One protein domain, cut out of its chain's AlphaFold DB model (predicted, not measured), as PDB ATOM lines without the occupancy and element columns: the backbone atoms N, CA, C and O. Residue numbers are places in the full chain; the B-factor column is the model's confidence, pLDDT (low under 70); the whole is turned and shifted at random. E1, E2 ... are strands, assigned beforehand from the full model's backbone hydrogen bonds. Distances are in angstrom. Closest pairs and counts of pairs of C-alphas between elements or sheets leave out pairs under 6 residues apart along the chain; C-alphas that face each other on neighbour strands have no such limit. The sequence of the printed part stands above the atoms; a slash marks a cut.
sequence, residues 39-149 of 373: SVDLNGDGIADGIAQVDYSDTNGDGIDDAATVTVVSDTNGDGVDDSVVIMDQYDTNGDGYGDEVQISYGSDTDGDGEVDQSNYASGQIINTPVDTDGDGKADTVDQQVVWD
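AT A GLANCE: This is residues 39 to 149 of the 373 residues of an uncharacterized protein of Antricoccus suffuscus (UniProt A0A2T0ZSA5). A single sheet of six strands, twisted and curled like part of a barrel, makes the body, and the hairpin of E5 and E6 reaches out past the other strands at one end. E1 to E4 and the first part of E5 run side by side, while E6 pairs with the later part of E5. The printed part has 111 residues, no named helix and six named strands, E1 to E6, with the sheet in the same order and antiparallel throughout; the class is all strand, though under half of the residues, 54, are in named elements. The whole is loose and elongated, with a radius of gyration of the C-alphas of 16.8 A and spans of 54 by 35 by 27 A.

IN THESE COORDINATES: The longest strand, E5, covers residues 118 to 131 and measures 39.5 A from first to last C-alpha, from (-47.806, 15.745, -27.945) to (-10.610, 19.107, -14.937). Before it come E1, residues 50 to 57, 22.6 A; E2, residues 67 to 74, 23.2 A; E3, residues 84 to 91, 23.4 A; and E4, residues 101 to 108, 23.9 A. C-alpha 50, where E1 begins, is at (-38.311, 2.766, -18.390). E6, residues 141 to 148, measures 22.6 A and ends with C-alpha 148 at (-30.621, 25.902, -22.720).

HOW THE PARTS SIT: The six strands form a meander, each strand the antiparallel neighbour of the one before. From edge to edge the strands' lines turn by 83 degrees and the way across the sheet turns by 100 degrees. The inner strands E3 and E4 form a hairpin at 169 degrees, with N 87 and O 105 within hydrogen-bond range at 2.8 A. The hairpin of E2 and E3 also stands at 169 degrees, with N 70 and O 88 at 2.8 A. E1, an edge strand, forms a hairpin with E2 at 163 degrees, with N 55 and O 69 at 2.8 A. Residues 39 to 40 pair antiparallel with residues 50 to 51 of E1. On the other side of E4, E5 forms a hairpin with it at 147 degrees; N 104 and O 122 are 2.8 A apart, and C-alphas 101 and 125, which face each other, 4.6 A. The other edge strand, E6, forms a hairpin with E5 at 144 degrees; N 127 and O 145 are 2.8 A apart, and C-alphas 131 and 141 face each other at 5.2 A. E1 and E6 are apart.

THE WHOLE: The C-alphas farthest apart, those of Asp 111 and Asp 136, are 54.4 A from each other. The printed part has no cut, and the links between successive strands are short, with 9 residues each. The mean pLDDT of the printed part is 73.4; 34 residues are under 70, among them residues 75 to 84 and 108 to 120.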
ATOM      1  N   SER A  39     -31.702   0.989 -17.213       78.12
ATOM      2  CA  SER A  39     -32.938   1.368 -16.530       78.12
ATOM      3  C   SER A  39     -32.912   2.844 -16.133       78.12
ATOM      4  O   SER A  39     -31.916   3.321 -15.582       78.12
ATOM      5  N   VAL A  40     -34.012   3.550 -16.387       75.69
ATOM      6  CA  VAL A  40     -34.182   4.973 -16.083       75.69
ATOM      7  C   VAL A  40     -35.340   5.142 -15.113       75.69
ATOM      8  O   VAL A  40     -36.408   4.575 -15.316       75.69
ATOM      9  N   ASP A  41     -35.087   5.917 -14.067       75.44
ATOM     10  CA  ASP A  41     -36.051   6.372 -13.069       75.44
ATOM     11  C   ASP A  41     -36.242   7.881 -13.305       75.44
ATOM     12  O   ASP A  41     -35.325   8.676 -13.068       75.44
ATOM     13  N   LEU A  42     -37.364   8.251 -13.922       67.12
ATOM     14  CA  LEU A  42     -37.687   9.622 -14.323       67.12
ATOM     15  C   LEU A  42     -38.378  10.385 -13.194       67.12
ATOM     16  O   LEU A  42     -38.220  11.606 -13.101       67.12
ATOM     17  N   ASN A  43     -39.154   9.691 -12.365       66.69
ATOM     18  CA  ASN A  43     -39.920  10.293 -11.281       66.69
ATOM     19  C   ASN A  43     -39.125  10.375  -9.954       66.69
ATOM     20  O   ASN A  43     -39.477  11.169  -9.078       66.69
ATOM     21  N   GLY A  44     -38.006   9.656  -9.846       71.50
ATOM     22  CA  GLY A  44     -37.105   9.645  -8.697       71.50
ATOM     23  C   GLY A  44     -37.575   8.779  -7.527       71.50
ATOM     24  O   GLY A  44     -37.092   8.985  -6.409       71.50
ATOM     25  N   ASP A  45     -38.506   7.851  -7.746       67.56
ATOM     26  CA  ASP A  45     -39.076   6.977  -6.713       67.56
ATOM     27  C   ASP A  45     -38.196   5.745  -6.399       67.56
ATOM     28  O   ASP A  45     -38.441   5.000  -5.441       67.56
ATOM     29  N   GLY A  46     -37.111   5.547  -7.151       70.88
ATOM     30  CA  GLY A  46     -36.185   4.426  -7.016       70.88
ATOM     31  C   GLY A  46     -36.619   3.153  -7.749       70.88
ATOM     32  O   GLY A  46     -35.941   2.123  -7.620       70.88
ATOM     33  N   ILE A  47     -37.714   3.194  -8.503       67.56
ATOM     34  CA  ILE A  47     -38.198   2.163  -9.417       67.56
ATOM     35  C   ILE A  47     -37.904   2.626 -10.846       67.56
ATOM     36  O   ILE A  47     -38.002   3.791 -11.204       67.56
ATOM     37  N   ALA A  48     -37.471   1.690 -11.687       72.75
ATOM     38  CA  ALA A  48     -37.249   2.004 -13.087       72.75
ATOM     39  C   ALA A  48     -38.594   2.213 -13.793       72.75
ATOM     40  O   ALA A  48     -39.352   1.255 -13.950       72.75
ATOM     41  N   ASP A  49     -38.832   3.438 -14.251       67.75
ATOM     42  CA  ASP A  49     -39.959   3.820 -15.100       67.75
ATOM     43  C   ASP A  49     -39.818   3.247 -16.515       67.75
ATOM     44  O   ASP A  49     -40.804   2.909 -17.167       67.75
ATOM     45  N   GLY A  50     -38.581   3.138 -17.007       75.50
ATOM     46  CA  GLY A  50     -38.311   2.766 -18.390       75.50
ATOM     47  C   GLY A  50     -36.918   2.199 -18.633       75.50
ATOM     48  O   GLY A  50     -36.089   2.053 -17.727       75.50
ATOM     49  N   ILE A  51     -36.663   1.867 -19.895       77.62
ATOM     50  CA  ILE A  51     -35.355   1.429 -20.388       77.62
ATOM     51  C   ILE A  51     -34.903   2.419 -21.458       77.62
ATOM     52  O   ILE A  51     -35.651   2.714 -22.388       77.62
ATOM     53  N   ALA A  52     -33.679   2.924 -21.326       81.12
ATOM     54  CA  ALA A  52     -33.051   3.739 -22.349       81.12
ATOM     55  C   ALA A  52     -32.611   2.871 -23.527       81.12
ATOM     56  O   ALA A  52     -31.907   1.878 -23.351       81.12
ATOM     57  N   GLN A  53     -32.993   3.285 -24.725       83.62
ATOM     58  CA  GLN A  53     -32.432   2.816 -25.978       83.62
ATOM     59  C   GLN A  53     -31.477   3.884 -26.504       83.62
ATOM     60  O   GLN A  53     -31.862   5.051 -26.588       83.62
ATOM     61  N   VAL A  54     -30.250   3.500 -26.856       81.38
ATOM     62  CA  VAL A  54     -29.244   4.441 -27.374       81.38
ATOM     63  C   VAL A  54     -28.817   4.038 -28.779       81.38
ATOM     64  O   VAL A  54     -28.212   2.988 -28.986       81.38
ATOM     65  N   ASP A  55     -29.095   4.908 -29.743       83.75
ATOM     66  CA  ASP A  55     -28.741   4.738 -31.146       83.75
ATOM     67  C   ASP A  55     -27.629   5.721 -31.533       83.75
ATOM     68  O   ASP A  55     -27.826   6.934 -31.554       83.75
ATOM     69  N   TYR A  56     -26.452   5.191 -31.864       85.81
ATOM     70  CA  TYR A  56     -25.303   5.968 -32.339       85.81
ATOM     71  C   TYR A  56     -25.295   6.059 -33.868       85.81
ATOM     72  O   TYR A  56     -25.668   5.109 -34.569       85.81
ATOM     73  N   SER A  57     -24.860   7.199 -34.403       84.00
ATOM     74  CA  SER A  57     -24.739   7.400 -35.843       84.00
ATOM     75  C   SER A  57     -23.557   8.284 -36.236       84.00
ATOM     76  O   SER A  57     -23.272   9.299 -35.610       84.00
ATOM     77  N   ASP A  58     -22.919   7.902 -37.340       83.69
ATOM     78  CA  ASP A  58     -21.903   8.674 -38.054       83.69
ATOM     79  C   ASP A  58     -22.573   9.526 -39.148       83.69
ATOM     80  O   ASP A  58     -22.886   9.058 -40.254       83.69
ATOM     81  N   THR A  59     -22.846  10.790 -38.830       81.69
ATOM     82  CA  THR A  59     -23.544  11.726 -39.719       81.69
ATOM     83  C   THR A  59     -22.648  12.265 -40.831       81.69
ATOM     84  O   THR A  59     -23.152  12.674 -41.888       81.69
ATOM     85  N   ASN A  60     -21.326  12.239 -40.645       80.00
ATOM     86  CA  ASN A  60     -20.364  12.813 -41.582       80.00
ATOM     87  C   ASN A  60     -19.661  11.762 -42.482       80.00
ATOM     88  O   ASN A  60     -19.137  12.109 -43.551       80.00
ATOM     89  N   GLY A  61     -19.749  10.480 -42.127       81.38
ATOM     90  CA  GLY A  61     -19.259   9.326 -42.875       81.38
ATOM     91  C   GLY A  61     -17.767   9.019 -42.703       81.38
ATOM     92  O   GLY A  61     -17.181   8.417 -43.616       81.38
ATOM     93  N   ASP A  62     -17.122   9.474 -41.629       77.31
ATOM     94  CA  ASP A  62     -15.696   9.249 -41.369       77.31
ATOM     95  C   ASP A  62     -15.388   7.963 -40.581       77.31
ATOM     96  O   ASP A  62     -14.221   7.552 -40.507       77.31
ATOM     97  N   GLY A  63     -16.427   7.256 -40.135       79.69
ATOM     98  CA  GLY A  63     -16.348   6.008 -39.388       79.69
ATOM     99  C   GLY A  63     -16.255   6.186 -37.874       79.69
ATOM    100  O   GLY A  63     -15.945   5.197 -37.207       79.69
ATOM    101  N   ILE A  64     -16.484   7.396 -37.361       78.12
ATOM    102  CA  ILE A  64     -16.644   7.707 -35.942       78.12
ATOM    103  C   ILE A  64     -18.073   8.221 -35.741       78.12
ATOM    104  O   ILE A  64     -18.548   9.061 -36.500       78.12
ATOM    105  N   ASP A  65     -18.774   7.688 -34.743       80.50
ATOM    106  CA  ASP A  65     -20.123   8.150 -34.428       80.50
ATOM    107  C   ASP A  65     -20.059   9.554 -33.803       80.50
ATOM    108  O   ASP A  65     -19.428   9.746 -32.761       80.50
ATOM    109  N   ASP A  66     -20.711  10.523 -34.450       78.56
ATOM    110  CA  ASP A  66     -20.717  11.949 -34.088       78.56
ATOM    111  C   ASP A  66     -22.113  12.457 -33.678       78.56
ATOM    112  O   ASP A  66     -22.300  13.634 -33.360       78.56
ATOM    113  N   ALA A  67     -23.100  11.561 -33.639       80.19
ATOM    114  CA  ALA A  67     -24.424  11.818 -33.098       80.19
ATOM    115  C   ALA A  67     -24.968  10.599 -32.348       80.19
ATOM    116  O   ALA A  67     -24.711   9.453 -32.724       80.19
ATOM    117  N   ALA A  68     -25.768  10.849 -31.319       81.75
ATOM    118  CA  ALA A  68     -26.438   9.812 -30.548       81.75
ATOM    119  C   ALA A  68     -27.863  10.235 -30.191       81.75
ATOM    120  O   ALA A  68     -28.078  11.354 -29.729       81.75
ATOM    121  N   THR A  69     -28.812   9.321 -30.376       80.12
ATOM    122  CA  THR A  69     -30.213   9.470 -29.984       80.12
ATOM    123  C   THR A  69     -30.494   8.536 -28.818       80.12
ATOM    124  O   THR A  69     -30.321   7.325 -28.927       80.12
ATOM    125  N   VAL A  70     -30.940   9.092 -27.700       79.50
ATOM    126  CA  VAL A  70     -31.404   8.349 -26.530       79.50
ATOM    127  C   VAL A  70     -32.921   8.423 -26.498       79.50
ATOM    128  O   VAL A  70     -33.473   9.515 -26.389       79.50
ATOM    129  N   THR A  71     -33.585   7.277 -26.533       81.31
ATOM    130  CA  THR A  71     -35.035   7.169 -26.361       81.31
ATOM    131  C   THR A  71     -35.325   6.463 -25.047       81.31
ATOM    132  O   THR A  71     -34.870   5.344 -24.830       81.31
ATOM    133  N   VAL A  72     -36.090   7.098 -24.168       79.81
ATOM    134  CA  VAL A  72     -36.625   6.480 -22.954       79.81
ATOM    135  C   VAL A  72     -38.128   6.433 -23.097       79.81
ATOM    136  O   VAL A  72     -38.762   7.468 -23.286       79.81
ATOM    137  N   VAL A  73     -38.674   5.230 -22.993       74.69
ATOM    138  CA  VAL A  73     -40.110   4.988 -22.975       74.69
ATOM    139  C   VAL A  73     -40.461   4.415 -21.608       74.69
ATOM    140  O   VAL A  73     -39.775   3.498 -21.141       74.69
ATOM    141  N   SER A  74     -41.470   4.983 -20.954       71.94
ATOM    142  CA  SER A  74     -41.895   4.573 -19.616       71.94
ATOM    143  C   SER A  74     -43.374   4.233 -19.549       71.94
ATOM    144  O   SER A  74     -44.187   5.024 -20.016       71.94
ATOM    145  N   ASP A  75     -43.708   3.147 -18.859       68.94
ATOM    146  CA  ASP A  75     -45.066   2.775 -18.433       68.94
ATOM    147  C   ASP A  75     -45.123   2.918 -16.905       68.94
ATOM    148  O   ASP A  75     -44.884   1.972 -16.150       68.94
ATOM    149  N   THR A  76     -45.339   4.150 -16.447       65.94
ATOM    150  CA  THR A  76     -45.330   4.525 -15.027       65.94
ATOM    151  C   THR A  76     -46.503   3.891 -14.276       65.94
ATOM    152  O   THR A  76     -46.409   3.620 -13.078       65.94
ATOM    153  N   ASN A  77     -47.622   3.630 -14.952       66.75
ATOM    154  CA  ASN A  77     -48.829   3.089 -14.332       66.75
ATOM    155  C   ASN A  77     -48.939   1.545 -14.415       66.75
ATOM    156  O   ASN A  77     -49.753   0.939 -13.703       66.75
ATOM    157  N   GLY A  78     -48.093   0.897 -15.219       66.12
ATOM    158  CA  GLY A  78     -47.968  -0.552 -15.342       66.12
ATOM    159  C   GLY A  78     -49.115  -1.231 -16.094       66.12
ATOM    160  O   GLY A  78     -49.364  -2.428 -15.870       66.12
ATOM    161  N   ASP A  79     -49.862  -0.504 -16.926       69.88
ATOM    162  CA  ASP A  79     -50.978  -1.044 -17.708       69.88
ATOM    163  C   ASP A  79     -50.561  -1.627 -19.070       69.88
ATOM    164  O   ASP A  79     -51.370  -2.292 -19.736       69.88
ATOM    165  N   GLY A  80     -49.282  -1.491 -19.425       66.25
ATOM    166  CA  GLY A  80     -48.689  -1.956 -20.672       66.25
ATOM    167  C   GLY A  80     -48.852  -0.987 -21.840       66.25
ATOM    168  O   GLY A  80     -48.674  -1.426 -22.981       66.25
ATOM    169  N   VAL A  81     -49.231   0.266 -21.579       65.69
ATOM    170  CA  VAL A  81     -49.192   1.394 -22.516       65.69
ATOM    171  C   VAL A  81     -48.152   2.390 -22.019       65.69
ATOM    172  O   VAL A  81     -48.060   2.674 -20.831       65.69
ATOM    173  N   ASP A  82     -47.363   2.920 -22.939       68.50
ATOM    174  CA  ASP A  82     -46.314   3.864 -22.598       68.50
ATOM    175  C   ASP A  82     -46.928   5.214 -22.173       68.50
ATOM    176  O   ASP A  82     -47.685   5.836 -22.904       68.50
ATOM    177  N   ASP A  83     -46.622   5.691 -20.969       64.75
ATOM    178  CA  ASP A  83     -47.127   6.954 -20.422       64.75
ATOM    179  C   ASP A  83     -46.328   8.161 -20.936       64.75
ATOM    180  O   ASP A  83     -46.877   9.250 -21.171       64.75
ATOM    181  N   SER A  84     -45.010   7.993 -21.081       68.00
ATOM    182  CA  SER A  84     -44.103   9.078 -21.439       68.00
ATOM    183  C   SER A  84     -42.931   8.614 -22.295       68.00
ATOM    184  O   SER A  84     -42.400   7.515 -22.131       68.00
ATOM    185  N   VAL A  85     -42.531   9.487 -23.216       73.38
ATOM    186  CA  VAL A  85     -41.399   9.291 -24.114       73.38
ATOM    187  C   VAL A  85     -40.489  10.508 -24.027       73.38
ATOM    188  O   VAL A  85     -40.918  11.655 -24.209       73.38
ATOM    189  N   VAL A  86     -39.210  10.253 -23.776       74.94
ATOM    190  CA  VAL A  86     -38.139  11.250 -23.803       74.94
ATOM    191  C   VAL A  86     -37.153  10.859 -24.891       74.94
ATOM    192  O   VAL A  86     -36.582   9.774 -24.852       74.94
ATOM    193  N   ILE A  87     -36.934  11.760 -25.840       74.06
ATOM    194  CA  ILE A  87     -35.942  11.628 -26.902       74.06
ATOM    195  C   ILE A  87     -34.888  12.708 -26.679       74.06
ATOM    196  O   ILE A  87     -35.218  13.894 -26.623       74.06
ATOM    197  N   MET A  88     -33.631  12.309 -26.544       77.94
ATOM    198  CA  MET A  88     -32.485  13.201 -26.419       77.94
ATOM    199  C   MET A  88     -31.499  12.926 -27.549       77.94
ATOM    200  O   MET A  88     -30.899  11.859 -27.598       77.94
ATOM    201  N   ASP A  89     -31.283  13.914 -28.405       79.00
ATOM    202  CA  ASP A  89     -30.261  13.888 -29.444       79.00
ATOM    203  C   ASP A  89     -29.044  14.691 -28.983       79.00
ATOM    204  O   ASP A  89     -29.179  15.855 -28.600       79.00
ATOM    205  N   GLN A  90     -27.855  14.096 -29.031       81.00
ATOM    206  CA  GLN A  90     -26.584  14.781 -28.801       81.00
ATOM    207  C   GLN A  90     -25.713  14.738 -30.055       81.00
ATOM    208  O   GLN A  90     -25.690  13.734 -30.767       81.00
ATOM    209  N   TYR A  91     -24.970  15.818 -30.294       81.19
ATOM    210  CA  TYR A  91     -24.090  15.971 -31.452       81.19
ATOM    211  C   TYR A  91     -22.687  16.384 -31.018       81.19
ATOM    212  O   TYR A  91     -22.548  17.389 -30.326       81.19
ATOM    213  N   ASP A  92     -21.657  15.677 -31.478       80.88
ATOM    214  CA  ASP A  92     -20.244  16.054 -31.356       80.88
ATOM    215  C   ASP A  92     -19.767  16.598 -32.707       80.88
ATOM    216  O   ASP A  92     -19.332  15.879 -33.604       80.88
ATOM    217  N   THR A  93     -19.884  17.910 -32.892       80.88
ATOM    218  CA  THR A  93     -19.538  18.553 -34.166       80.88
ATOM    219  C   THR A  93     -18.027  18.658 -34.356       80.88
ATOM    220  O   THR A  93     -17.541  18.860 -35.478       80.88
ATOM    221  N   ASN A  94     -17.273  18.612 -33.263       76.69
ATOM    222  CA  ASN A  94     -15.857  18.919 -33.252       76.69
ATOM    223  C   ASN A  94     -14.971  17.651 -33.225       76.69
ATOM    224  O   ASN A  94     -13.791  17.741 -33.594       76.69
ATOM    225  N   GLY A  95     -15.560  16.488 -32.926       74.94
ATOM    226  CA  GLY A  95     -14.941  15.166 -32.944       74.94
ATOM    227  C   GLY A  95     -13.962  14.950 -31.794       74.94
ATOM    228  O   GLY A  95     -12.932  14.293 -31.985       74.94
ATOM    229  N   ASP A  96     -14.203  15.575 -30.640       72.62
ATOM    230  CA  ASP A  96     -13.387  15.408 -29.434       72.62
ATOM    231  C   ASP A  96     -13.906  14.313 -28.490       72.62
ATOM    232  O   ASP A  96     -13.268  14.054 -27.465       72.62
ATOM    233  N   GLY A  97     -14.987  13.629 -28.871       72.56
ATOM    234  CA  GLY A  97     -15.648  12.575 -28.108       72.56
ATOM    235  C   GLY A  97     -16.707  13.101 -27.137       72.56
ATOM    236  O   GLY A  97     -17.298  12.310 -26.396       72.56
ATOM    237  N   TYR A  98     -16.967  14.413 -27.114       71.88
ATOM    238  CA  TYR A  98     -17.956  15.034 -26.240       71.88
ATOM    239  C   TYR A  98     -19.024  15.772 -27.047       71.88
ATOM    240  O   TYR A  98     -18.735  16.482 -28.003       71.88
ATOM    241  N   GLY A  99     -20.283  15.664 -26.618       75.31
ATOM    242  CA  GLY A  99     -21.361  16.443 -27.223       75.31
ATOM    243  C   GLY A  99     -21.099  17.954 -27.131       75.31
ATOM    244  O   GLY A  99     -20.671  18.463 -26.093       75.31
ATOM    245  N   ASP A 100     -21.387  18.669 -28.216       74.62
ATOM    246  CA  ASP A 100     -21.385  20.129 -28.354       74.62
ATOM    247  C   ASP A 100     -22.807  20.713 -28.264       74.62
ATOM    248  O   ASP A 100     -23.014  21.854 -27.839       74.62
ATOM    249  N   GLU A 101     -23.806  19.941 -28.688       80.19
ATOM    250  CA  GLU A 101     -25.208  20.346 -28.762       80.19
ATOM    251  C   GLU A 101     -26.107  19.210 -28.281       80.19
ATOM    252  O   GLU A 101     -25.834  18.040 -28.551       80.19
ATOM    253  N   VAL A 102     -27.189  19.570 -27.588       78.81
ATOM    254  CA  VAL A 102     -28.251  18.647 -27.192       78.81
ATOM    255  C   VAL A 102     -29.617  19.189 -27.588       78.81
ATOM    256  O   VAL A 102     -29.919  20.374 -27.420       78.81
ATOM    257  N   GLN A 103     -30.469  18.301 -28.079       78.69
ATOM    258  CA  GLN A 103     -31.875  18.556 -28.351       78.69
ATOM    259  C   GLN A 103     -32.703  17.528 -27.587       78.69
ATOM    260  O   GLN A 103     -32.386  16.347 -27.589       78.69
ATOM    261  N   ILE A 104     -33.746  17.980 -26.897       75.00
ATOM    262  CA  ILE A 104     -34.657  17.116 -26.154       75.00
ATOM    263  C   ILE A 104     -36.069  17.341 -26.672       75.00
ATOM    264  O   ILE A 104     -36.571  18.468 -26.683       75.00
ATOM    265  N   SER A 105     -36.724  16.250 -27.043       73.81
ATOM    266  CA  SER A 105     -38.164  16.178 -27.232       73.81
ATOM    267  C   SER A 105     -38.747  15.308 -26.128       73.81
ATOM    268  O   SER A 105     -38.286  14.194 -25.913       73.81
ATOM    269  N   TYR A 106     -39.759  15.795 -25.421       75.25
ATOM    270  CA  TYR A 106     -40.456  15.011 -24.404       75.25
ATOM    271  C   TYR A 106     -41.961  15.136 -24.584       75.25
ATOM    272  O   TYR A 106     -42.466  16.206 -24.939       75.25
ATOM    273  N   GLY A 107     -42.687  14.057 -24.332       70.31
ATOM    274  CA  GLY A 107     -44.135  14.063 -24.430       70.31
ATOM    275  C   GLY A 107     -44.773  12.746 -24.031       70.31
ATOM    276  O   GLY A 107     -44.097  11.844 -23.549       70.31
ATOM    277  N   SER A 108     -46.087  12.672 -24.197       68.31
ATOM    278  CA  SER A 108     -46.866  11.470 -23.899       68.31
ATOM    279  C   SER A 108     -47.223  10.763 -25.203       68.31
ATOM    280  O   SER A 108     -47.559  11.434 -26.184       68.31
ATOM    281  N   ASP A 109     -47.120   9.439 -25.207       64.12
ATOM    282  CA  ASP A 109     -47.555   8.548 -26.285       64.12
ATOM    283  C   ASP A 109     -48.869   7.891 -25.838       64.12
ATOM    284  O   ASP A 109     -48.896   6.845 -25.205       64.12
ATOM    285  N   THR A 110     -49.998   8.555 -26.081       62.59
ATOM    286  CA  THR A 110     -51.289   8.107 -25.537       62.59
ATOM    287  C   THR A 110     -51.820   6.861 -26.252       62.59
ATOM    288  O   THR A 110     -52.768   6.237 -25.760       62.59
ATOM    289  N   ASP A 111     -51.281   6.504 -27.422       67.19
ATOM    290  CA  ASP A 111     -51.724   5.345 -28.198       67.19
ATOM    291  C   ASP A 111     -50.728   4.171 -28.253       67.19
ATOM    292  O   ASP A 111     -51.116   3.084 -28.711       67.19
ATOM    293  N   GLY A 112     -49.548   4.331 -27.648       62.16
ATOM    294  CA  GLY A 112     -48.556   3.286 -27.403       62.16
ATOM    295  C   GLY A 112     -47.910   2.775 -28.687       62.16
ATOM    296  O   GLY A 112     -47.660   1.569 -28.814       62.16
ATOM    297  N   ASP A 113     -47.747   3.643 -29.687       64.88
ATOM    298  CA  ASP A 113     -47.158   3.296 -30.981       64.88
ATOM    299  C   ASP A 113     -45.653   3.606 -31.091       64.88
ATOM    300  O   ASP A 113     -45.016   3.221 -32.082       64.88
ATOM    301  N   GLY A 114     -45.073   4.181 -30.036       53.38
ATOM    302  CA  GLY A 114     -43.676   4.582 -29.923       53.38
ATOM    303  C   GLY A 114     -43.391   5.978 -30.479       53.38
ATOM    304  O   GLY A 114     -42.234   6.405 -30.459       53.38
ATOM    305  N   GLU A 115     -44.399   6.692 -30.983       59.12
ATOM    306  CA  GLU A 115     -44.304   8.080 -31.424       59.12
ATOM    307  C   GLU A 115     -45.010   9.009 -30.425       59.12
ATOM    308  O   GLU A 115     -46.020   8.697 -29.807       59.12
ATOM    309  N   VAL A 116     -44.479  10.217 -30.255       60.50
ATOM    310  CA  VAL A 116     -45.020  11.162 -29.271       60.50
ATOM    311  C   VAL A 116     -46.243  11.898 -29.833       60.50
ATOM    312  O   VAL A 116     -46.108  12.692 -30.767       60.50
ATOM    313  N   ASP A 117     -47.419  11.729 -29.218       64.44
ATOM    314  CA  ASP A 117     -48.668  12.407 -29.615       64.44
ATOM    315  C   ASP A 117     -48.616  13.926 -29.402       64.44
ATOM    316  O   ASP A 117     -49.149  14.722 -30.189       64.44
ATOM    317  N   GLN A 118     -47.991  14.345 -28.301       62.81
ATOM    318  CA  GLN A 118     -47.806  15.745 -27.945       62.81
ATOM    319  C   GLN A 118     -46.402  15.960 -27.394       62.81
ATOM    320  O   GLN A 118     -46.125  15.587 -26.259       62.81
ATOM    321  N   SER A 119     -45.544  16.616 -28.176       68.00
ATOM    322  CA  SER A 119     -44.169  16.903 -27.782       68.00
ATOM    323  C   SER A 119     -43.948  18.366 -27.407       68.00
ATOM    324  O   SER A 119     -44.476  19.303 -28.016       68.00
ATOM    325  N   ASN A 120     -43.111  18.553 -26.396       69.38
ATOM    326  CA  ASN A 120     -42.408  19.793 -26.133       69.38
ATOM    327  C   ASN A 120     -40.951  19.616 -26.551       69.38
ATOM    328  O   ASN A 120     -40.362  18.556 -26.355       69.38
ATOM    329  N   TYR A 121     -40.379  20.677 -27.106       72.00
ATOM    330  CA  TYR A 121     -39.020  20.679 -27.624       72.00
ATOM    331  C   TYR A 121     -38.161  21.689 -26.864       72.00
ATOM    332  O   TYR A 121     -38.586  22.826 -26.632       72.00
ATOM    333  N   ALA A 122     -36.949  21.280 -26.510       71.81
ATOM    334  CA  ALA A 122     -35.908  22.123 -25.946       71.81
ATOM    335  C   ALA A 122     -34.578  21.838 -26.653       71.81
ATOM    336  O   ALA A 122     -34.290  20.708 -27.030       71.81
ATOM    337  N   SER A 123     -33.745  22.862 -26.814       75.38
ATOM    338  CA  SER A 123     -32.390  22.711 -27.357       75.38
ATOM    339  C   SER A 123     -31.406  23.524 -26.529       75.38
ATOM    340  O   SER A 123     -31.769  24.566 -25.969       75.38
ATOM    341  N   GLY A 124     -30.179  23.034 -26.411       76.56
ATOM    342  CA  GLY A 124     -29.138  23.652 -25.608       76.56
ATOM    343  C   GLY A 124     -27.741  23.367 -26.142       76.56
ATOM    344  O   GLY A 124     -27.500  22.376 -26.826       76.56
ATOM    345  N   GLN A 125     -26.808  24.255 -25.811       75.88
ATOM    346  CA  GLN A 125     -25.385  24.056 -26.074       75.88
ATOM    347  C   GLN A 125     -24.730  23.346 -24.895       75.88
ATOM    348  O   GLN A 125     -24.983  23.705 -23.744       75.88
ATOM    349  N   ILE A 126     -23.857  22.384 -25.170       73.25
ATOM    350  CA  ILE A 126     -23.057  21.706 -24.155       73.25
ATOM    351  C   ILE A 126     -21.719  22.441 -24.013       73.25
ATOM    352  O   ILE A 126     -21.058  22.798 -24.986       73.25
ATOM    353  N   ILE A 127     -21.320  22.696 -22.770       72.31
ATOM    354  CA  ILE A 127     -20.021  23.253 -22.406       72.31
ATOM    355  C   ILE A 127     -19.227  22.164 -21.695       72.31
ATOM    356  O   ILE A 127     -19.539  21.811 -20.559       72.31
ATOM    357  N   ASN A 128     -18.167  21.689 -22.343       73.81
ATOM    358  CA  ASN A 128     -17.236  20.710 -21.787       73.81
ATOM    359  C   ASN A 128     -16.085  21.439 -21.073       73.81
ATOM    360  O   ASN A 128     -15.320  22.181 -21.698       73.81
ATOM    361  N   THR A 129     -15.957  21.257 -19.756       75.50
ATOM    362  CA  THR A 129     -14.889  21.849 -18.936       75.50
ATOM    363  C   THR A 129     -13.948  20.751 -18.438       75.50
ATOM    364  O   THR A 129     -14.289  20.036 -17.498       75.50
ATOM    365  N   PRO A 130     -12.747  20.606 -19.023       74.19
ATOM    366  CA  PRO A 130     -11.787  19.610 -18.571       74.19
ATOM    367  C   PRO A 130     -11.221  19.967 -17.191       74.19
ATOM    368  O   PRO A 130     -10.804  21.109 -16.960       74.19
ATOM    369  N   VAL A 131     -11.156  18.987 -16.293       73.31
ATOM    370  CA  VAL A 131     -10.610  19.107 -14.937       73.31
ATOM    371  C   VAL A 131      -9.345  18.261 -14.837       73.31
ATOM    372  O   VAL A 131      -9.379  17.046 -14.991       73.31
ATOM    373  N   ASP A 132      -8.222  18.922 -14.572       73.94
ATOM    374  CA  ASP A 132      -6.908  18.311 -14.328       73.94
ATOM    375  C   ASP A 132      -6.606  18.423 -12.823       73.94
ATOM    376  O   ASP A 132      -6.206  19.481 -12.321       73.94
ATOM    377  N   THR A 133      -6.917  17.361 -12.084       77.56
ATOM    378  CA  THR A 133      -6.804  17.281 -10.622       77.56
ATOM    379  C   THR A 133      -5.363  17.029 -10.194       77.56
ATOM    380  O   THR A 133      -4.922  17.573  -9.173       77.56
ATOM    381  N   ASP A 134      -4.622  16.214 -10.941       75.06
ATOM    382  CA  ASP A 134      -3.250  15.841 -10.595       75.06
ATOM    383  C   ASP A 134      -2.170  16.792 -11.157       75.06
ATOM    384  O   ASP A 134      -1.027  16.806 -10.672       75.06
ATOM    385  N   GLY A 135      -2.556  17.684 -12.070       82.06
ATOM    386  CA  GLY A 135      -1.733  18.735 -12.654       82.06
ATOM    387  C   GLY A 135      -0.738  18.231 -13.699       82.06
ATOM    388  O   GLY A 135       0.280  18.905 -13.926       82.06
ATOM    389  N   ASP A 136      -0.956  17.053 -14.285       81.00
ATOM    390  CA  ASP A 136      -0.070  16.467 -15.293       81.00
ATOM    391  C   ASP A 136      -0.260  17.061 -16.705       81.00
ATOM    392  O   ASP A 136       0.565  16.826 -17.602       81.00
ATOM    393  N   GLY A 137      -1.268  17.921 -16.877       74.56
ATOM    394  CA  GLY A 137      -1.614  18.568 -18.137       74.56
ATOM    395  C   GLY A 137      -2.540  17.743 -19.028       74.56
ATOM    396  O   GLY A 137      -2.729  18.123 -20.189       74.56
ATOM    397  N   LYS A 138      -3.092  16.636 -18.529       70.69
ATOM    398  CA  LYS A 138      -4.212  15.895 -19.108       70.69
ATOM    399  C   LYS A 138      -5.432  16.080 -18.216       70.69
ATOM    400  O   LYS A 138      -5.317  16.281 -17.017       70.69
ATOM    401  N   ALA A 139      -6.609  16.061 -18.823       66.38
ATOM    402  CA  ALA A 139      -7.835  16.086 -18.046       66.38
ATOM    403  C   ALA A 139      -8.048  14.717 -17.389       66.38
ATOM    404  O   ALA A 139      -7.960  13.696 -18.071       66.38
ATOM    405  N   ASP A 140      -8.326  14.722 -16.090       70.69
ATOM    406  CA  ASP A 140      -8.738  13.550 -15.318       70.69
ATOM    407  C   ASP A 140     -10.239  13.301 -15.467       70.69
ATOM    408  O   ASP A 140     -10.682  12.158 -15.531       70.69
ATOM    409  N   THR A 141     -11.024  14.378 -15.498       68.88
ATOM    410  CA  THR A 141     -12.478  14.345 -15.676       68.88
ATOM    411  C   THR A 141     -12.905  15.477 -16.610       68.88
ATOM    412  O   THR A 141     -12.152  16.426 -16.855       68.88
ATOM    413  N   VAL A 142     -14.119  15.396 -17.150       66.06
ATOM    414  CA  VAL A 142     -14.750  16.495 -17.890       66.06
ATOM    415  C   VAL A 142     -16.086  16.792 -17.234       66.06
ATOM    416  O   VAL A 142     -16.919  15.900 -17.113       66.06
ATOM    417  N   ASP A 143     -16.274  18.041 -16.817       67.94
ATOM    418  CA  ASP A 143     -17.559  18.535 -16.340       67.94
ATOM    419  C   ASP A 143     -18.348  19.061 -17.540       67.94
ATOM    420  O   ASP A 143     -17.932  20.025 -18.194       67.94
ATOM    421  N   GLN A 144     -19.485  18.433 -17.835       66.50
ATOM    422  CA  GLN A 144     -20.387  18.873 -18.896       66.50
ATOM    423  C   GLN A 144     -21.508  19.731 -18.311       66.50
ATOM    424  O   GLN A 144     -22.149  19.352 -17.332       66.50
ATOM    425  N   GLN A 145     -21.755  20.893 -18.913       70.25
ATOM    426  CA  GLN A 145     -22.853  21.781 -18.542       70.25
ATOM    427  C   GLN A 145     -23.713  22.097 -19.764       70.25
ATOM    428  O   GLN A 145     -23.205  22.609 -20.756       70.25
ATOM    429  N   VAL A 146     -25.026  21.882 -19.668       72.06
ATOM    430  CA  VAL A 146     -25.970  22.283 -20.720       72.06
ATOM    431  C   VAL A 146     -26.470  23.708 -20.478       72.06
ATOM    432  O   VAL A 146     -26.930  24.050 -19.387       72.06
ATOM    433  N   VAL A 147     -26.404  24.543 -21.511       74.56
ATOM    434  CA  VAL A 147     -26.983  25.887 -21.557       74.56
ATOM    435  C   VAL A 147     -28.164  25.872 -22.518       74.56
ATOM    436  O   VAL A 147     -27.988  25.843 -23.732       74.56
ATOM    437  N   TRP A 148     -29.371  25.899 -21.961       75.94
ATOM    438  CA  TRP A 148     -30.621  25.902 -22.720       75.94
ATOM    439  C   TRP A 148     -30.888  27.266 -23.363       75.94
ATOM    440  O   TRP A 148     -30.811  28.300 -22.691       75.94
ATOM    441  N   ASP A 149     -31.252  27.270 -24.645       66.12
ATOM    442  CA  ASP A 149     -31.743  28.474 -25.312       66.12
ATOM    443  C   ASP A 149     -33.222  28.685 -24.939       66.12
ATOM    444  O   ASP A 149     -34.098  27.905 -25.305       66.12
TER     445      ASP A 149